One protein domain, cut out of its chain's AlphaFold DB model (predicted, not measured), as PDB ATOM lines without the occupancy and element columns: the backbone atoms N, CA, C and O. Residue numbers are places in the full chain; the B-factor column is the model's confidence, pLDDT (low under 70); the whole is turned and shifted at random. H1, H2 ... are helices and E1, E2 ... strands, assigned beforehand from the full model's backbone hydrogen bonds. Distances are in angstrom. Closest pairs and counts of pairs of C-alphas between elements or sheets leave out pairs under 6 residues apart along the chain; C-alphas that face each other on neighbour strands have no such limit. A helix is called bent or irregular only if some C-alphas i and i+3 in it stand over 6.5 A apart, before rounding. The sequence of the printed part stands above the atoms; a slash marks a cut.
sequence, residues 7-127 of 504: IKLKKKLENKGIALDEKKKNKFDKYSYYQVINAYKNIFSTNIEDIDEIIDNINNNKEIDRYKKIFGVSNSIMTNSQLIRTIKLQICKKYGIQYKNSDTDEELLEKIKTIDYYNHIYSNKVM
ATOM      1  N   ILE A   7      81.294 161.385 169.650       71.50
ATOM      2  CA  ILE A   7      82.405 161.308 170.614       71.50
ATOM      3  C   ILE A   7      82.733 159.851 170.982       71.50
ATOM      4  O   ILE A   7      83.893 159.442 170.951       71.50
ATOM      5  N   LYS A   8      81.716 159.032 171.282       74.00
ATOM      6  CA  LYS A   8      81.913 157.610 171.613       74.00
ATOM      7  C   LYS A   8      82.406 156.807 170.405       74.00
ATOM      8  O   LYS A   8      83.174 155.865 170.581       74.00
ATOM      9  N   LEU A   9      81.987 157.171 169.191       74.44
ATOM     10  CA  LEU A   9      82.450 156.535 167.952       74.44
ATOM     11  C   LEU A   9      83.911 156.882 167.633       74.44
ATOM     12  O   LEU A   9      84.669 155.978 167.287       74.44
ATOM     13  N   LYS A  10      84.318 158.146 167.819       75.12
ATOM     14  CA  LYS A  10      85.712 158.602 167.681       75.12
ATOM     15  C   LYS A  10      86.642 157.797 168.601       75.12
ATOM     16  O   LYS A  10      87.531 157.108 168.110       75.12
ATOM     17  N   LYS A  11      86.325 157.735 169.901       78.12
ATOM     18  CA  LYS A  11      87.094 156.945 170.883       78.12
ATOM     19  C   LYS A  11      87.163 155.453 170.523       78.12
ATOM     20  O   LYS A  11      88.182 154.798 170.710       78.12
ATOM     21  N   LYS A  12      86.083 154.894 169.968       79.06
ATOM     22  CA  LYS A  12      86.038 153.488 169.536       79.06
ATOM     23  C   LYS A  12      86.945 153.197 168.333       79.06
ATOM     24  O   LYS A  12      87.451 152.083 168.234       79.06
ATOM     25  N   LEU A  13      87.144 154.159 167.430       78.56
ATOM     26  CA  LEU A  13      88.080 154.026 166.308       78.56
ATOM     27  C   LEU A  13      89.527 154.048 166.774       78.56
ATOM     28  O   LEU A  13      90.291 153.160 166.408       78.56
ATOM     29  N   GLU A  14      89.862 154.995 167.643       80.88
ATOM     30  CA  GLU A  14      91.193 155.091 168.247       80.88
ATOM     31  C   GLU A  14      91.524 153.822 169.045       80.88
ATOM     32  O   GLU A  14      92.636 153.293 168.979       80.88
ATOM     33  N   ASN A  15      90.527 153.261 169.737       82.12
ATOM     34  CA  ASN A  15      90.649 151.977 170.423       82.12
ATOM     35  C   ASN A  15      90.857 150.790 169.473       82.12
ATOM     36  O   ASN A  15      91.467 149.804 169.871       82.12
ATOM     37  N   LYS A  16      90.383 150.885 168.227       79.56
ATOM     38  CA  LYS A  16      90.617 149.907 167.154       79.56
ATOM     39  C   LYS A  16      91.916 150.151 166.377       79.56
ATOM     40  O   LYS A  16      92.180 149.416 165.432       79.56
ATOM     41  N   GLY A  17      92.704 151.160 166.752       79.31
ATOM     42  CA  GLY A  17      93.962 151.500 166.084       79.31
ATOM     43  C   GLY A  17      93.811 152.382 164.841       79.31
ATOM     44  O   GLY A  17      94.787 152.566 164.124       79.31
ATOM     45  N   ILE A  18      92.623 152.941 164.583       82.94
ATOM     46  CA  ILE A  18      92.392 153.871 163.467       82.94
ATOM     47  C   ILE A  18      92.656 155.296 163.951       82.94
ATOM     48  O   ILE A  18      91.982 155.783 164.863       82.94
ATOM     49  N   ALA A  19      93.609 155.976 163.317       82.62
ATOM     50  CA  ALA A  19      93.972 157.345 163.656       82.62
ATOM     51  C   ALA A  19      92.927 158.356 163.148       82.62
ATOM     52  O   ALA A  19      92.391 158.240 162.037       82.62
ATOM     53  N   LEU A  20      92.654 159.385 163.953       75.12
ATOM     54  CA  LEU A  20      91.799 160.511 163.581       75.12
ATOM     55  C   LEU A  20      92.669 161.707 163.186       75.12
ATOM     56  O   LEU A  20      93.521 162.145 163.950       75.12
ATOM     57  N   ASP A  21      92.443 162.252 161.991       69.38
ATOM     58  CA  ASP A  21      93.118 163.472 161.538       69.38
ATOM     59  C   ASP A  21      92.561 164.675 162.313       69.38
ATOM     60  O   ASP A  21      91.414 165.091 162.101       69.38
ATOM     61  N   GLU A  22      93.366 165.237 163.215       62.47
ATOM     62  CA  GLU A  22      92.956 166.356 164.060       62.47
ATOM     63  C   GLU A  22      92.527 167.588 163.258       62.47
ATOM     64  O   GLU A  22      91.575 168.267 163.644       62.47
ATOM     65  N   LYS A  23      93.145 167.818 162.090       59.50
ATOM     66  CA  LYS A  23      92.834 168.941 161.190       59.50
ATOM     67  C   LYS A  23      91.552 168.718 160.381       59.50
ATOM     68  O   LYS A  23      91.035 169.646 159.767       59.50
ATOM     69  N   LYS A  24      91.009 167.493 160.369       61.06
ATOM     70  CA  LYS A  24      89.787 167.120 159.634       61.06
ATOM     71  C   LYS A  24      88.683 166.578 160.546       61.06
ATOM     72  O   LYS A  24      87.748 165.956 160.038       61.06
ATOM     73  N   LYS A  25      88.733 166.859 161.858       58.00
ATOM     74  CA  LYS A  25      87.710 166.461 162.849       58.00
ATOM     75  C   LYS A  25      86.276 166.777 162.379       58.00
ATOM     76  O   LYS A  25      85.411 165.915 162.504       58.00
ATOM     77  N   ASN A  26      86.064 167.916 161.707       60.94
ATOM     78  CA  ASN A  26      84.763 168.341 161.158       60.94
ATOM     79  C   ASN A  26      84.205 167.420 160.052       60.94
ATOM     80  O   ASN A  26      83.007 167.436 159.786       60.94
ATOM     81  N   LYS A  27      85.043 166.615 159.378       60.28
ATOM     82  CA  LYS A  27      84.575 165.646 158.367       60.28
ATOM     83  C   LYS A  27      83.886 164.442 159.012       60.28
ATOM     84  O   LYS A  27      83.005 163.865 158.386       60.28
ATOM     85  N   PHE A  28      84.250 164.091 160.246       60.72
ATOM     86  CA  PHE A  28      83.630 162.983 160.977       60.72
ATOM     87  C   PHE A  28      82.154 163.244 161.276       60.72
ATOM     88  O   PHE A  28      81.343 162.328 161.243       60.72
ATOM     89  N   ASP A  29      81.800 164.501 161.533       62.00
ATOM     90  CA  ASP A  29      80.429 164.878 161.879       62.00
ATOM     91  C   ASP A  29      79.526 165.008 160.634       62.00
ATOM     92  O   ASP A  29      78.307 165.017 160.761       62.00
ATOM     93  N   LYS A  30      80.115 165.033 159.425       67.19
ATOM     94  CA  LYS A  30      79.394 165.102 158.139       67.19
ATOM     95  C   LYS A  30      79.094 163.740 157.504       67.19
ATOM     96  O   LYS A  30      78.150 163.645 156.728       67.19
ATOM     97  N   TYR A  31      79.887 162.705 157.785       67.94
ATOM     98  CA  TYR A  31      79.730 161.384 157.165       67.94
ATOM     99  C   TYR A  31      79.369 160.324 158.205       67.94
ATOM    100  O   TYR A  31      80.026 160.195 159.236       67.94
ATOM    101  N   SER A  32      78.345 159.514 157.917       66.38
ATOM    102  CA  SER A  32      77.923 158.440 158.818       66.38
ATOM    103  C   SER A  32      79.042 157.415 159.016       66.38
ATOM    104  O   SER A  32      79.473 156.743 158.074       66.38
ATOM    105  N   TYR A  33      79.472 157.250 160.272       67.00
ATOM    106  CA  TYR A  33      80.436 156.234 160.707       67.00
ATOM    107  C   TYR A  33      80.122 154.850 160.125       67.00
ATOM    108  O   TYR A  33      81.010 154.166 159.621       67.00
ATOM    109  N   TYR A  34      78.852 154.443 160.179       65.31
ATOM    110  CA  TYR A  34      78.440 153.105 159.769       65.31
ATOM    111  C   TYR A  34      78.456 152.933 158.252       65.31
ATOM    112  O   TYR A  34      78.864 151.878 157.782       65.31
ATOM    113  N   GLN A  35      78.075 153.960 157.489       71.19
ATOM    114  CA  GLN A  35      78.078 153.891 156.024       71.19
ATOM    115  C   GLN A  35      79.496 153.883 155.444       71.19
ATOM    116  O   GLN A  35      79.722 153.290 154.398       71.19
ATOM    117  N   VAL A  36      80.453 154.514 156.128       81.31
ATOM    118  CA  VAL A  36      81.827 154.654 155.633       81.31
ATOM    119  C   VAL A  36      82.734 153.541 156.165       81.31
ATOM    120  O   VAL A  36      83.378 152.841 155.390       81.31
ATOM    121  N   ILE A  37      82.767 153.301 157.477       82.19
ATOM    122  CA  ILE A  37      83.694 152.315 158.052       82.19
ATOM    123  C   ILE A  37      83.269 150.886 157.726       82.19
ATOM    124  O   ILE A  37      84.095 150.100 157.271       82.19
ATOM    125  N   ASN A  38      81.994 150.528 157.923       81.12
ATOM    126  CA  ASN A  38      81.572 149.143 157.684       81.12
ATOM    127  C   ASN A  38      81.626 148.758 156.204       81.12
ATOM    128  O   ASN A  38      81.819 147.580 155.914       81.12
ATOM    129  N   ALA A  39      81.474 149.724 155.297       83.50
ATOM    130  CA  ALA A  39      81.590 149.502 153.862       83.50
ATOM    131  C   ALA A  39      83.016 149.087 153.468       83.50
ATOM    132  O   ALA A  39      83.196 148.094 152.765       83.50
ATOM    133  N   TYR A  40      84.033 149.806 153.959       87.50
ATOM    134  CA  TYR A  40      85.412 149.675 153.468       87.50
ATOM    135  C   TYR A  40      86.391 149.017 154.448       87.50
ATOM    136  O   TYR A  40      87.562 148.858 154.111       87.50
ATOM    137  N   LYS A  41      85.943 148.595 155.640       86.44
ATOM    138  CA  LYS A  41      86.774 147.946 156.678       86.44
ATOM    139  C   LYS A  41      87.711 146.856 156.151       86.44
ATOM    140  O   LYS A  41      88.849 146.793 156.599       86.44
ATOM    141  N   ASN A  42      87.265 146.061 155.181       85.31
ATOM    142  CA  ASN A  42      88.015 144.918 154.660       85.31
ATOM    143  C   ASN A  42      89.222 145.327 153.801       85.31
ATOM    144  O   ASN A  42      90.181 144.570 153.677       85.31
ATOM    145  N   ILE A  43      89.194 146.522 153.204       87.56
ATOM    146  CA  ILE A  43      90.322 147.051 152.423       87.56
ATOM    147  C   ILE A  43      91.477 147.426 153.356       87.56
ATOM    148  O   ILE A  43      92.642 147.231 153.023       87.56
ATOM    149  N   PHE A  44      91.145 147.962 154.532       88.69
ATOM    150  CA  PHE A  44      92.111 148.517 155.479       88.69
ATOM    151  C   PHE A  44      92.528 147.540 156.579       88.69
ATOM    152  O   PHE A  44      93.495 147.807 157.294       88.69
ATOM    153  N   SER A  45      91.795 146.438 156.753       85.75
ATOM    154  CA  SER A  45      92.111 145.442 157.770       85.75
ATOM    155  C   SER A  45      93.396 144.697 157.417       85.75
ATOM    156  O   SER A  45      93.509 144.128 156.330       85.75
ATOM    157  N   THR A  46      94.346 144.669 158.349       81.94
ATOM    158  CA  THR A  46      95.588 143.895 158.222       81.94
ATOM    159  C   THR A  46      95.376 142.432 158.567       81.94
ATOM    160  O   THR A  46      96.002 141.567 157.963       81.94
ATOM    161  N   ASN A  47      94.494 142.168 159.528       80.69
ATOM    162  CA  ASN A  47      94.094 140.829 159.919       80.69
ATOM    163  C   ASN A  47      92.634 140.830 160.389       80.69
ATOM    164  O   ASN A  47      92.074 141.881 160.724       80.69
ATOM    165  N   ILE A  48      92.025 139.653 160.402       83.31
ATOM    166  CA  ILE A  48      90.709 139.403 160.974       83.31
ATOM    167  C   ILE A  48      90.886 138.270 161.982       83.31
ATOM    168  O   ILE A  48      91.640 137.345 161.713       83.31
ATOM    169  N   GLU A  49      90.230 138.373 163.130       86.94
ATOM    170  CA  GLU A  49      90.219 137.337 164.164       86.94
ATOM    171  C   GLU A  49      88.778 136.933 164.442       86.94
ATOM    172  O   GLU A  49      87.903 137.800 164.570       86.94
ATOM    173  N   ASP A  50      88.529 135.635 164.544       87.44
ATOM    174  CA  ASP A  50      87.281 135.121 165.100       87.44
ATOM    175  C   ASP A  50      87.346 135.059 166.638       87.44
ATOM    176  O   ASP A  50      88.313 135.491 167.272       87.44
ATOM    177  N   ILE A  51      86.267 134.595 167.271       88.12
ATOM    178  CA  ILE A  51      86.212 134.511 168.733       88.12
ATOM    179  C   ILE A  51      87.185 133.470 169.304       88.12
ATOM    180  O   ILE A  51      87.716 133.696 170.392       88.12
ATOM    181  N   ASP A  52      87.442 132.378 168.585       89.19
ATOM    182  CA  ASP A  52      88.321 131.303 169.042       89.19
ATOM    183  C   ASP A  52      89.786 131.776 168.987       89.19
ATOM    184  O   ASP A  52      90.505 131.678 169.977       89.19
ATOM    185  N   GLU A  53      90.193 132.452 167.907       89.00
ATOM    186  CA  GLU A  53      91.518 133.068 167.769       89.00
ATOM    187  C   GLU A  53      91.779 134.147 168.833       89.00
ATOM    188  O   GLU A  53      92.893 134.251 169.355       89.00
ATOM    189  N   ILE A  54      90.766 134.944 169.201       88.81
ATOM    190  CA  ILE A  54      90.888 135.921 170.296       88.81
ATOM    191  C   ILE A  54      91.134 135.207 171.629       88.81
ATOM    192  O   ILE A  54      91.996 135.635 172.399       88.81
ATOM    193  N   ILE A  55      90.385 134.136 171.909       88.88
ATOM    194  CA  ILE A  55      90.526 133.349 173.141       88.88
ATOM    195  C   ILE A  55      91.916 132.710 173.201       88.88
ATOM    196  O   ILE A  55      92.605 132.854 174.213       88.88
ATOM    197  N   ASP A  56      92.366 132.094 172.111       91.00
ATOM    198  CA  ASP A  56      93.689 131.475 172.009       91.00
ATOM    199  C   ASP A  56      94.812 132.496 172.190       91.00
ATOM    200  O   ASP A  56      95.782 132.245 172.910       91.00
ATOM    201  N   ASN A  57      94.693 133.676 171.581       90.12
ATOM    202  CA  ASN A  57      95.676 134.742 171.752       90.12
ATOM    203  C   ASN A  57      95.748 135.217 173.209       90.12
ATOM    204  O   ASN A  57      96.849 135.417 173.724       90.12
ATOM    205  N   ILE A  58      94.606 135.347 173.894       88.44
ATOM    206  CA  ILE A  58      94.567 135.736 175.310       88.44
ATOM    207  C   ILE A  58      95.176 134.648 176.199       88.44
ATOM    208  O   ILE A  58      96.006 134.960 177.049       88.44
ATOM    209  N   ASN A  59      94.828 133.378 175.978       89.50
ATOM    210  CA  ASN A  59      95.390 132.253 176.730       89.50
ATOM    211  C   ASN A  59      96.917 132.167 176.580       89.50
ATOM    212  O   ASN A  59      97.614 131.856 177.542       89.50
ATOM    213  N   ASN A  60      97.440 132.529 175.405       90.00
ATOM    214  CA  ASN A  60      98.873 132.589 175.115       90.00
ATOM    215  C   ASN A  60      99.547 133.923 175.509       90.00
ATOM    216  O   ASN A  60     100.685 134.166 175.107       90.00
ATOM    217  N   ASN A  61      98.869 134.806 176.256       86.00
ATOM    218  CA  ASN A  61      99.367 136.126 176.675       86.00
ATOM    219  C   ASN A  61      99.814 137.046 175.519       86.00
ATOM    220  O   ASN A  61     100.696 137.891 175.682       86.00
ATOM    221  N   LYS A  62      99.194 136.920 174.342       87.06
ATOM    222  CA  LYS A  62      99.495 137.743 173.164       87.06
ATOM    223  C   LYS A  62      98.563 138.948 173.089       87.06
ATOM    224  O   LYS A  62      97.344 138.810 173.120       87.06
ATOM    225  N   GLU A  63      99.147 140.140 172.944       82.56
ATOM    226  CA  GLU A  63      98.432 141.392 172.637       82.56
ATOM    227  C   GLU A  63      97.280 141.742 173.613       82.56
ATOM    228  O   GLU A  63      96.283 142.358 173.231       82.56
ATOM    229  N   ILE A  64      97.425 141.395 174.899       85.50
ATOM    230  CA  ILE A  64      96.407 141.599 175.948       85.50
ATOM    231  C   ILE A  64      95.931 143.056 176.030       85.50
ATOM    232  O   ILE A  64      94.725 143.318 176.062       85.50
ATOM    233  N   ASP A  65      96.854 144.019 175.995       85.62
ATOM    234  CA  ASP A  65      96.523 145.448 176.065       85.62
ATOM    235  C   ASP A  65      95.682 145.914 174.873       85.62
ATOM    236  O   ASP A  65      94.782 146.748 175.017       85.62
ATOM    237  N   ARG A  66      95.917 145.329 173.692       88.44
ATOM    238  CA  ARG A  66      95.132 145.604 172.485       88.44
ATOM    239  C   ARG A  66      93.689 145.158 172.689       88.44
ATOM    240  O   ARG A  66      92.773 145.937 172.421       88.44
ATOM    241  N   TYR A  67      93.470 143.950 173.209       87.81
ATOM    242  CA  TYR A  67      92.124 143.454 173.506       87.81
ATOM    243  C   TYR A  67      91.435 144.282 174.591       87.81
ATOM    244  O   TYR A  67      90.284 144.691 174.401       87.81
ATOM    245  N   LYS A  68      92.142 144.626 175.676       86.06
ATOM    246  CA  LYS A  68      91.610 145.516 176.720       86.06
ATOM    247  C   LYS A  68      91.140 146.846 176.125       86.06
ATOM    248  O   LYS A  68      90.008 147.270 176.372       86.06
ATOM    249  N   LYS A  69      91.947 147.458 175.253       85.94
ATOM    250  CA  LYS A  69      91.613 148.719 174.574       85.94
ATOM    251  C   LYS A  69      90.423 148.583 173.616       85.94
ATOM    252  O   LYS A  69      89.483 149.378 173.702       85.94
ATOM    253  N   ILE A  70      90.420 147.575 172.734       84.44
ATOM    254  CA  ILE A  70      89.370 147.347 171.720       84.44
ATOM    255  C   ILE A  70      87.998 147.143 172.370       84.44
ATOM    256  O   ILE A  70      87.003 147.720 171.917       84.44
ATOM    257  N   PHE A  71      87.944 146.327 173.423       85.12
ATOM    258  CA  PHE A  71      86.700 145.966 174.103       85.12
ATOM    259  C   PHE A  71      86.342 146.906 175.264       85.12
ATOM    260  O   PHE A  71      85.262 146.773 175.839       85.12
ATOM    261  N   GLY A  72      87.190 147.898 175.564       82.44
ATOM    262  CA  GLY A  72      86.954 148.876 176.630       82.44
ATOM    263  C   GLY A  72      86.929 148.235 178.018       82.44
ATOM    264  O   GLY A  72      86.077 148.577 178.837       82.44
ATOM    265  N   VAL A  73      87.819 147.270 178.243       84.06
ATOM    266  CA  VAL A  73      87.941 146.509 179.489       84.06
ATOM    267  C   VAL A  73      88.807 147.290 180.479       84.06
ATOM    268  O   VAL A  73      89.811 147.882 180.091       84.06
ATOM    269  N   SER A  74      88.410 147.305 181.755       78.06
ATOM    270  CA  SER A  74      89.169 147.964 182.825       78.06
ATOM    271  C   SER A  74      90.552 147.332 183.009       78.06
ATOM    272  O   SER A  74      90.684 146.108 182.985       78.06
ATOM    273  N   ASN A  75      91.565 148.156 183.296       73.06
ATOM    274  CA  ASN A  75      92.903 147.681 183.664       73.06
ATOM    275  C   ASN A  75      92.916 146.903 184.990       73.06
ATOM    276  O   ASN A  75      93.838 146.129 185.212       73.06
ATOM    277  N   SER A  76      91.886 147.063 185.832       69.00
ATOM    278  CA  SER A  76      91.732 146.342 187.104       69.00
ATOM    279  C   SER A  76      91.412 144.850 186.950       69.00
ATOM    280  O   SER A  76      91.418 144.127 187.939       69.00
ATOM    281  N   ILE A  77      91.094 144.376 185.739       70.25
ATOM    282  CA  ILE A  77      90.873 142.949 185.473       70.25
ATOM    283  C   ILE A  77      92.231 142.254 185.340       70.25
ATOM    284  O   ILE A  77      93.016 142.579 184.441       70.25
ATOM    285  N   MET A  78      92.492 141.309 186.252       65.44
ATOM    286  CA  MET A  78      93.817 140.713 186.447       65.44
ATOM    287  C   MET A  78      93.987 139.343 185.780       65.44
ATOM    288  O   MET A  78      95.099 139.038 185.361       65.44
ATOM    289  N   THR A  79      92.930 138.527 185.639       83.62
ATOM    290  CA  THR A  79      93.058 137.165 185.074       83.62
ATOM    291  C   THR A  79      92.559 137.055 183.630       83.62
ATOM    292  O   THR A  79      91.598 137.718 183.228       83.62
ATOM    293  N   ASN A  80      93.185 136.166 182.849       84.62
ATOM    294  CA  ASN A  80      92.794 135.886 181.461       84.62
ATOM    295  C   ASN A  80      91.343 135.392 181.362       84.62
ATOM    296  O   ASN A  80      90.603 135.843 180.490       84.62
ATOM    297  N   SER A  81      90.885 134.562 182.305       84.69
ATOM    298  CA  SER A  81      89.499 134.077 182.346       84.69
ATOM    299  C   SER A  81      88.488 135.214 182.553       84.69
ATOM    300  O   SER A  81      87.481 135.291 181.847       84.69
ATOM    301  N   GLN A  82      88.774 136.162 183.456       85.50
ATOM    302  CA  GLN A  82      87.924 137.345 183.658       85.50
ATOM    303  C   GLN A  82      87.895 138.244 182.414       85.50
ATOM    304  O   GLN A  82      86.841 138.787 182.059       85.50
ATOM    305  N   LEU A  83      89.035 138.391 181.733       86.81
ATOM    306  CA  LEU A  83      89.136 139.139 180.481       86.81
ATOM    307  C   LEU A  83      88.291 138.490 179.374       86.81
ATOM    308  O   LEU A  83      87.475 139.181 178.763       86.81
ATOM    309  N   ILE A  84      88.425 137.177 179.163       87.62
ATOM    310  CA  ILE A  84      87.671 136.413 178.155       87.62
ATOM    311  C   ILE A  84      86.167 136.531 178.401       87.62
ATOM    312  O   ILE A  84      85.425 136.902 177.485       87.62
ATOM    313  N   ARG A  85      85.709 136.296 179.637       88.88
ATOM    314  CA  ARG A  85      84.287 136.435 179.987       88.88
ATOM    315  C   ARG A  85      83.784 137.851 179.720       88.88
ATOM    316  O   ARG A  85      82.733 138.035 179.105       88.88
ATOM    317  N   THR A  86      84.553 138.870 180.105       88.38
ATOM    318  CA  THR A  86      84.186 140.273 179.853       88.38
ATOM    319  C   THR A  86      84.074 140.568 178.356       88.38
ATOM    320  O   THR A  86      83.130 141.234 177.933       88.38
ATOM    321  N   ILE A  87      84.992 140.049 177.536       88.75
ATOM    322  CA  ILE A  87      84.960 140.204 176.076       88.75
ATOM    323  C   ILE A  87      83.710 139.545 175.485       88.75
ATOM    324  O   ILE A  87      82.993 140.207 174.729       88.75
ATOM    325  N   LYS A  88      83.390 138.303 175.875       89.94
ATOM    326  CA  LYS A  88      82.171 137.599 175.435       89.94
ATOM    327  C   LYS A  88      80.916 138.422 175.745       89.94
ATOM    328  O   LYS A  88      80.118 138.707 174.850       89.94
ATOM    329  N   LEU A  89      80.794 138.927 176.975       88.19
ATOM    330  CA  LEU A  89      79.675 139.782 177.388       88.19
ATOM    331  C   LEU A  89      79.604 141.093 176.582       88.19
ATOM    332  O   LEU A  89      78.518 141.523 176.181       88.19
ATOM    333  N   GLN A  90      80.744 141.735 176.299       87.75
ATOM    334  CA  GLN A  90      80.789 142.952 175.474       87.75
ATOM    335  C   GLN A  90      80.373 142.687 174.021       87.75
ATOM    336  O   GLN A  90      79.695 143.527 173.421       87.75
ATOM    337  N   ILE A  91      80.738 141.532 173.454       87.50
ATOM    338  CA  ILE A  91      80.298 141.109 172.119       87.50
ATOM    339  C   ILE A  91      78.785 140.906 172.121       87.50
ATOM    340  O   ILE A  91      78.096 141.567 171.338       87.50
ATOM    341  N   CYS A  92      78.246 140.110 173.048       87.25
ATOM    342  CA  CYS A  92      76.805 139.881 173.138       87.25
ATOM    343  C   CYS A  92      76.027 141.198 173.272       87.25
ATOM    344  O   CYS A  92      75.097 141.465 172.507       87.25
ATOM    345  N   LYS A  93      76.485 142.103 174.146       86.50
ATOM    346  CA  LYS A  93      75.891 143.436 174.333       86.50
ATOM    347  C   LYS A  93      75.955 144.314 173.081       86.50
ATOM    348  O   LYS A  93      75.049 145.114 172.845       86.50
ATOM    349  N   LYS A  94      77.031 144.222 172.293       84.56
ATOM    350  CA  LYS A  94      77.215 145.000 171.058       84.56
ATOM    351  C   LYS A  94      76.259 144.540 169.955       84.56
ATOM    352  O   LYS A  94      75.717 145.400 169.261       84.56
ATOM    353  N   TYR A  95      76.085 143.230 169.792       84.38
ATOM    354  CA  TYR A  95      75.243 142.644 168.741       84.38
ATOM    355  C   TYR A  95      73.788 142.428 169.175       84.38
ATOM    356  O   TYR A  95      72.950 142.131 168.335       84.38
ATOM    357  N   GLY A  96      73.464 142.655 170.452       84.50
ATOM    358  CA  GLY A  96      72.107 142.475 170.972       84.50
ATOM    359  C   GLY A  96      71.725 141.007 171.166       84.50
ATOM    360  O   GLY A  96      70.542 140.688 171.140       84.50
ATOM    361  N   ILE A  97      72.714 140.131 171.355       87.38
ATOM    362  CA  ILE A  97      72.504 138.716 171.671       87.38
ATOM    363  C   ILE A  97      71.937 138.628 173.090       87.38
ATOM    364  O   ILE A  97      72.474 139.253 174.008       87.38
ATOM    365  N   GLN A  98      70.864 137.862 173.277       86.38
ATOM    366  CA  GLN A  98      70.270 137.655 174.594       86.38
ATOM    367  C   GLN A  98      71.121 136.688 175.430       86.38
ATOM    368  O   GLN A  98      71.361 135.541 175.043       86.38
ATOM    369  N   TYR A  99      71.561 137.149 176.598       86.38
ATOM    370  CA  TYR A  99      72.301 136.348 177.570       86.38
ATOM    371  C   TYR A  99      71.801 136.627 178.987       86.38
ATOM    372  O   TYR A  99      71.353 137.739 179.283       86.38
ATOM    373  N   LYS A 100      71.871 135.619 179.858       85.88
ATOM    374  CA  LYS A 100      71.636 135.771 181.299       85.88
ATOM    375  C   LYS A 100      72.981 135.931 182.001       85.88
ATOM    376  O   LYS A 100      74.004 135.441 181.537       85.88
ATOM    377  N   ASN A 101      72.994 136.602 183.151       76.38
ATOM    378  CA  ASN A 101      74.228 136.752 183.936       76.38
ATOM    379  C   ASN A 101      74.757 135.406 184.471       76.38
ATOM    380  O   ASN A 101      75.949 135.296 184.755       76.38
ATOM    381  N   SER A 102      73.876 134.407 184.581       81.19
ATOM    382  CA  SER A 102      74.182 133.025 184.952       81.19
ATOM    383  C   SER A 102      74.748 132.182 183.808       81.19
ATOM    384  O   SER A 102      75.176 131.069 184.080       81.19
ATOM    385  N   ASP A 103      74.734 132.674 182.561       85.38
ATOM    386  CA  ASP A 103      75.199 131.886 181.414       85.38
ATOM    387  C   ASP A 103      76.687 131.527 181.579       85.38
ATOM    388  O   ASP A 103      77.519 132.374 181.965       85.38
ATOM    389  N   THR A 104      77.017 130.272 181.270       88.50
ATOM    390  CA  THR A 104      78.394 129.770 181.304       88.50
ATOM    391  C   THR A 104      79.216 130.366 180.160       88.50
ATOM    392  O   THR A 104      78.695 130.911 179.182       88.50
ATOM    393  N   ASP A 105      80.542 130.296 180.269       85.31
ATOM    394  CA  ASP A 105      81.424 130.800 179.216       85.31
ATOM    395  C   ASP A 105      81.281 130.017 177.898       85.31
ATOM    396  O   ASP A 105      81.526 130.589 176.831       85.31
ATOM    397  N   GLU A 106      80.879 128.747 177.960       87.38
ATOM    398  CA  GLU A 106      80.592 127.890 176.803       87.38
ATOM    399  C   GLU A 106      79.276 128.294 176.130       87.38
ATOM    400  O   GLU A 106      79.248 128.522 174.924       87.38
ATOM    401  N   GLU A 107      78.213 128.519 176.909       87.31
ATOM    402  CA  GLU A 107      76.925 128.994 176.386       87.31
ATOM    403  C   GLU A 107      77.053 130.358 175.695       87.31
ATOM    404  O   GLU A 107      76.462 130.599 174.640       87.31
ATOM    405  N   LEU A 108      77.850 131.268 176.267       88.00
ATOM    406  CA  LEU A 108      78.147 132.556 175.640       88.00
ATOM    407  C   LEU A 108      78.927 132.390 174.329       88.00
ATOM    408  O   LEU A 108      78.693 133.152 173.391       88.00
ATOM    409  N   LEU A 109      79.847 131.424 174.260       89.00
ATOM    410  CA  LEU A 109      80.642 131.161 173.062       89.00
ATOM    411  C   LEU A 109      79.767 130.634 171.924       89.00
ATOM    412  O   LEU A 109      79.819 131.192 170.830       89.00
ATOM    413  N   GLU A 110      78.916 129.643 172.193       88.25
ATOM    414  CA  GLU A 110      77.981 129.087 171.206       88.25
ATOM    415  C   GLU A 110      77.063 130.168 170.635       88.25
ATOM    416  O   GLU A 110      76.933 130.320 169.419       88.25
ATOM    417  N   LYS A 111      76.516 131.031 171.498       88.25
ATOM    418  CA  LYS A 111      75.709 132.174 171.055       88.25
ATOM    419  C   LYS A 111      76.489 133.133 170.154       88.25
ATOM    420  O   LYS A 111      75.925 133.646 169.192       88.25
ATOM    421  N   ILE A 112      77.768 133.392 170.431       88.06
ATOM    422  CA  ILE A 112      78.612 134.247 169.579       88.06
ATOM    423  C   ILE A 112      78.939 133.556 168.249       88.06
ATOM    424  O   ILE A 112      78.983 134.228 167.218       88.06
ATOM    425  N   LYS A 113      79.125 132.233 168.239       86.88
ATOM    426  CA  LYS A 113      79.377 131.468 167.011       86.88
ATOM    427  C   LYS A 113      78.204 131.537 166.035       86.88
ATOM    428  O   LYS A 113      78.438 131.631 164.839       86.88
ATOM    429  N   THR A 114      76.963 131.644 166.520       86.31
ATOM    430  CA  THR A 114      75.784 131.811 165.641       86.31
ATOM    431  C   THR A 114      75.787 133.076 164.772       86.31
ATOM    432  O   THR A 114      75.025 133.146 163.810       86.31
ATOM    433  N   ILE A 115      76.597 134.090 165.105       84.62
ATOM    434  CA  ILE A 115      76.633 135.368 164.377       84.62
ATOM    435  C   ILE A 115      77.880 135.545 163.504       84.62
ATOM    436  O   ILE A 115      78.097 136.661 163.025       84.62
ATOM    437  N   ASP A 116      78.712 134.507 163.359       81.00
ATOM    438  CA  ASP A 116      79.995 134.552 162.643       81.00
ATOM    439  C   ASP A 116      80.803 135.807 163.023       81.00
ATOM    440  O   ASP A 116      81.053 136.720 162.227       81.00
ATOM    441  N   TYR A 117      81.110 135.941 164.317       84.44
ATOM    442  CA  TYR A 117      81.763 137.143 164.823       84.44
ATOM    443  C   TYR A 117      83.189 137.288 164.281       84.44
ATOM    444  O   TYR A 117      84.040 136.433 164.506       84.44
ATOM    445  N   TYR A 118      83.470 138.458 163.698       84.62
ATOM    446  CA  TYR A 118      84.801 138.828 163.220       84.62
ATOM    447  C   TYR A 118      85.283 140.169 163.783       84.62
ATOM    448  O   TYR A 118      84.659 141.230 163.595       84.62
ATOM    449  N   ASN A 119      86.461 140.157 164.398       85.88
ATOM    450  CA  ASN A 119      87.203 141.337 164.811       85.88
ATOM    451  C   ASN A 119      88.212 141.743 163.730       85.88
ATOM    452  O   ASN A 119      89.109 140.991 163.388       85.88
ATOM    453  N   HIS A 120      88.072 142.953 163.187       86.00
ATOM    454  CA  HIS A 120      88.985 143.469 162.162       86.00
ATOM    455  C   HIS A 120      90.086 144.279 162.844       86.00
ATOM    456  O   HIS A 120      89.771 145.212 163.596       86.00
ATOM    457  N   ILE A 121      91.338 143.936 162.549       84.69
ATOM    458  CA  ILE A 121      92.543 144.597 163.049       84.69
ATOM    459  C   ILE A 121      93.041 145.588 162.004       84.69
ATOM    460  O   ILE A 121      93.050 145.290 160.812       84.69
ATOM    461  N   TYR A 122      93.481 146.758 162.460       86.12
ATOM    462  CA  TYR A 122      94.006 147.824 161.612       86.12
ATOM    463  C   TYR A 122      95.435 148.169 162.018       86.12
ATOM    464  O   TYR A 122      95.781 148.114 163.199       86.12
ATOM    465  N   SER A 123      96.251 148.580 161.047       82.81
ATOM    466  CA  SER A 123      97.547 149.186 161.361       82.81
ATOM    467  C   SER A 123      97.366 150.610 161.887       82.81
ATOM    468  O   SER A 123      96.431 151.312 161.501       82.81
ATOM    469  N   ASN A 124      98.339 151.074 162.665       78.94
ATOM    470  CA  ASN A 124      98.447 152.463 163.120       78.94
ATOM    471  C   ASN A 124      98.581 153.497 161.981       78.94
ATOM    472  O   ASN A 124      98.433 154.691 162.229       78.94
ATOM    473  N   LYS A 125      98.847 153.060 160.742       82.19
ATOM    474  CA  LYS A 125      98.915 153.924 159.553       82.19
ATOM    475  C   LYS A 125      97.540 154.218 158.946       82.19
ATOM    476  O   LYS A 125      97.441 155.096 158.097       82.19
ATOM    477  N   VAL A 126      96.494 153.481 159.335       85.25
ATOM    478  CA  VAL A 126      95.141 153.671 158.799       85.25
ATOM    479  C   VAL A 126      94.533 154.934 159.398       85.25
ATOM    480  O   VAL A 126      94.324 155.014 160.612       85.25
ATOM    481  N   MET A 127      94.176 155.897 158.550       85.88
ATOM    482  CA  MET A 127      93.480 157.104 158.981       85.88
ATOM    483  C   MET A 127      91.998 157.055 158.615       85.88
ATOM    484  O   MET A 127      91.604 156.556 157.561       85.88
TER     485      MET A 127
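Overview. This is residues 7 to 127 of the 504 residues of the protein "Abi-like protein" of Clostridium sp. CAG:628 (UniProt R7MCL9). What is the shape? Two lobes are joined by a small two-stranded ribbon, E1 and E2: a helical lobe of H4, H5, H6 and H7, with the long H6 running through it, and a looser one of H1, H2 and H3, with H2 at the far end. What is it built of? The printed part has 121 residues, with seven named helices and two named strands in the order H1 H2 H3 E1 H4 H5 H6 H7 E2; it is mostly helix, and the sheet E1 - E2 is antiparallel. It is compact, with a radius of gyration of the C-alphas of 15.4 A, yet elongated in outline, with spans of 45 by 28 by 25 A.

Along the chain. Where do the first elements run? H1 is residues 7 to 15, beginning at C-alpha 7 at (82.405, 161.308, 170.614); H2 is residues 22 to 28 and H3 residues 33 to 44, 14.9 A long. H2 and H3 are irregular: C-alphas 23 and 26 are 8.1 A apart, and C-alphas 39 and 42 are 7.9 A apart. What follows? E1 is residues 45 to 49, 10.5 A long, H4 residues 51 to 59, H5 residues 64 to 71, and H6 residues 80 to 95, 22.7 A long. H7 is residues 105 to 113, and E2, residues 119 to 122, ends at C-alpha 122 at (94.006, 147.824, 161.612).

Arrangement. What surrounds the hub, H6? With residues 85 to 92 it touches H7 at a steep tilt of 40 degrees, the same way, closest at the C-alphas of Arg 85 and Asp 105, 6.4 A. With residues 80 to 84 it touches H4 at a shallow tilt of 24 degrees, opposite ways, closest at the C-alphas of Ile 58 and Asn 80, 6.4 A. With residues 83 to 90 it only just touches H5, with 3 pairs of C-alphas within 8 A, closest at Phe 71 and Ile 87, 6.3 A. How do the strands pair? E1 and E2 are antiparallel at 153 degrees, with N 46 and O 121 at 2.9 A and N 121 and O 47 at 2.8 A, within hydrogen-bond range. Where are H1, H2 and H3? H1 only just touches H5, with 3 pairs of C-alphas within 8 A, closest at Asn 15 and Ile 70, 5.0 A. H2 is only just apart from H1, at 8.3 A, and meets H3 only through their link; the closest C-alphas of H3 and E2, Phe 44 and Tyr 122, are 6.5 A apart. What of the helix backbones? In H1, H4, H5, H6 and H7 every O i to N i+4 pair is within hydrogen-bond range; in H3 4 of 8 are, and in H2 0 of 3, beside 2 of 4 O i to N i+3 pairs.

Size, cuts and confidence. How large is it? The two C-alphas farthest apart, those of Lys 23 and Ser 102, are 46.9 A apart. Are there cuts or long links? The printed part has no cut, and no link is long. Where is confidence low? The mean pLDDT of the printed part is 81.7; residues 21 to 34, 76 and 78 are under 70.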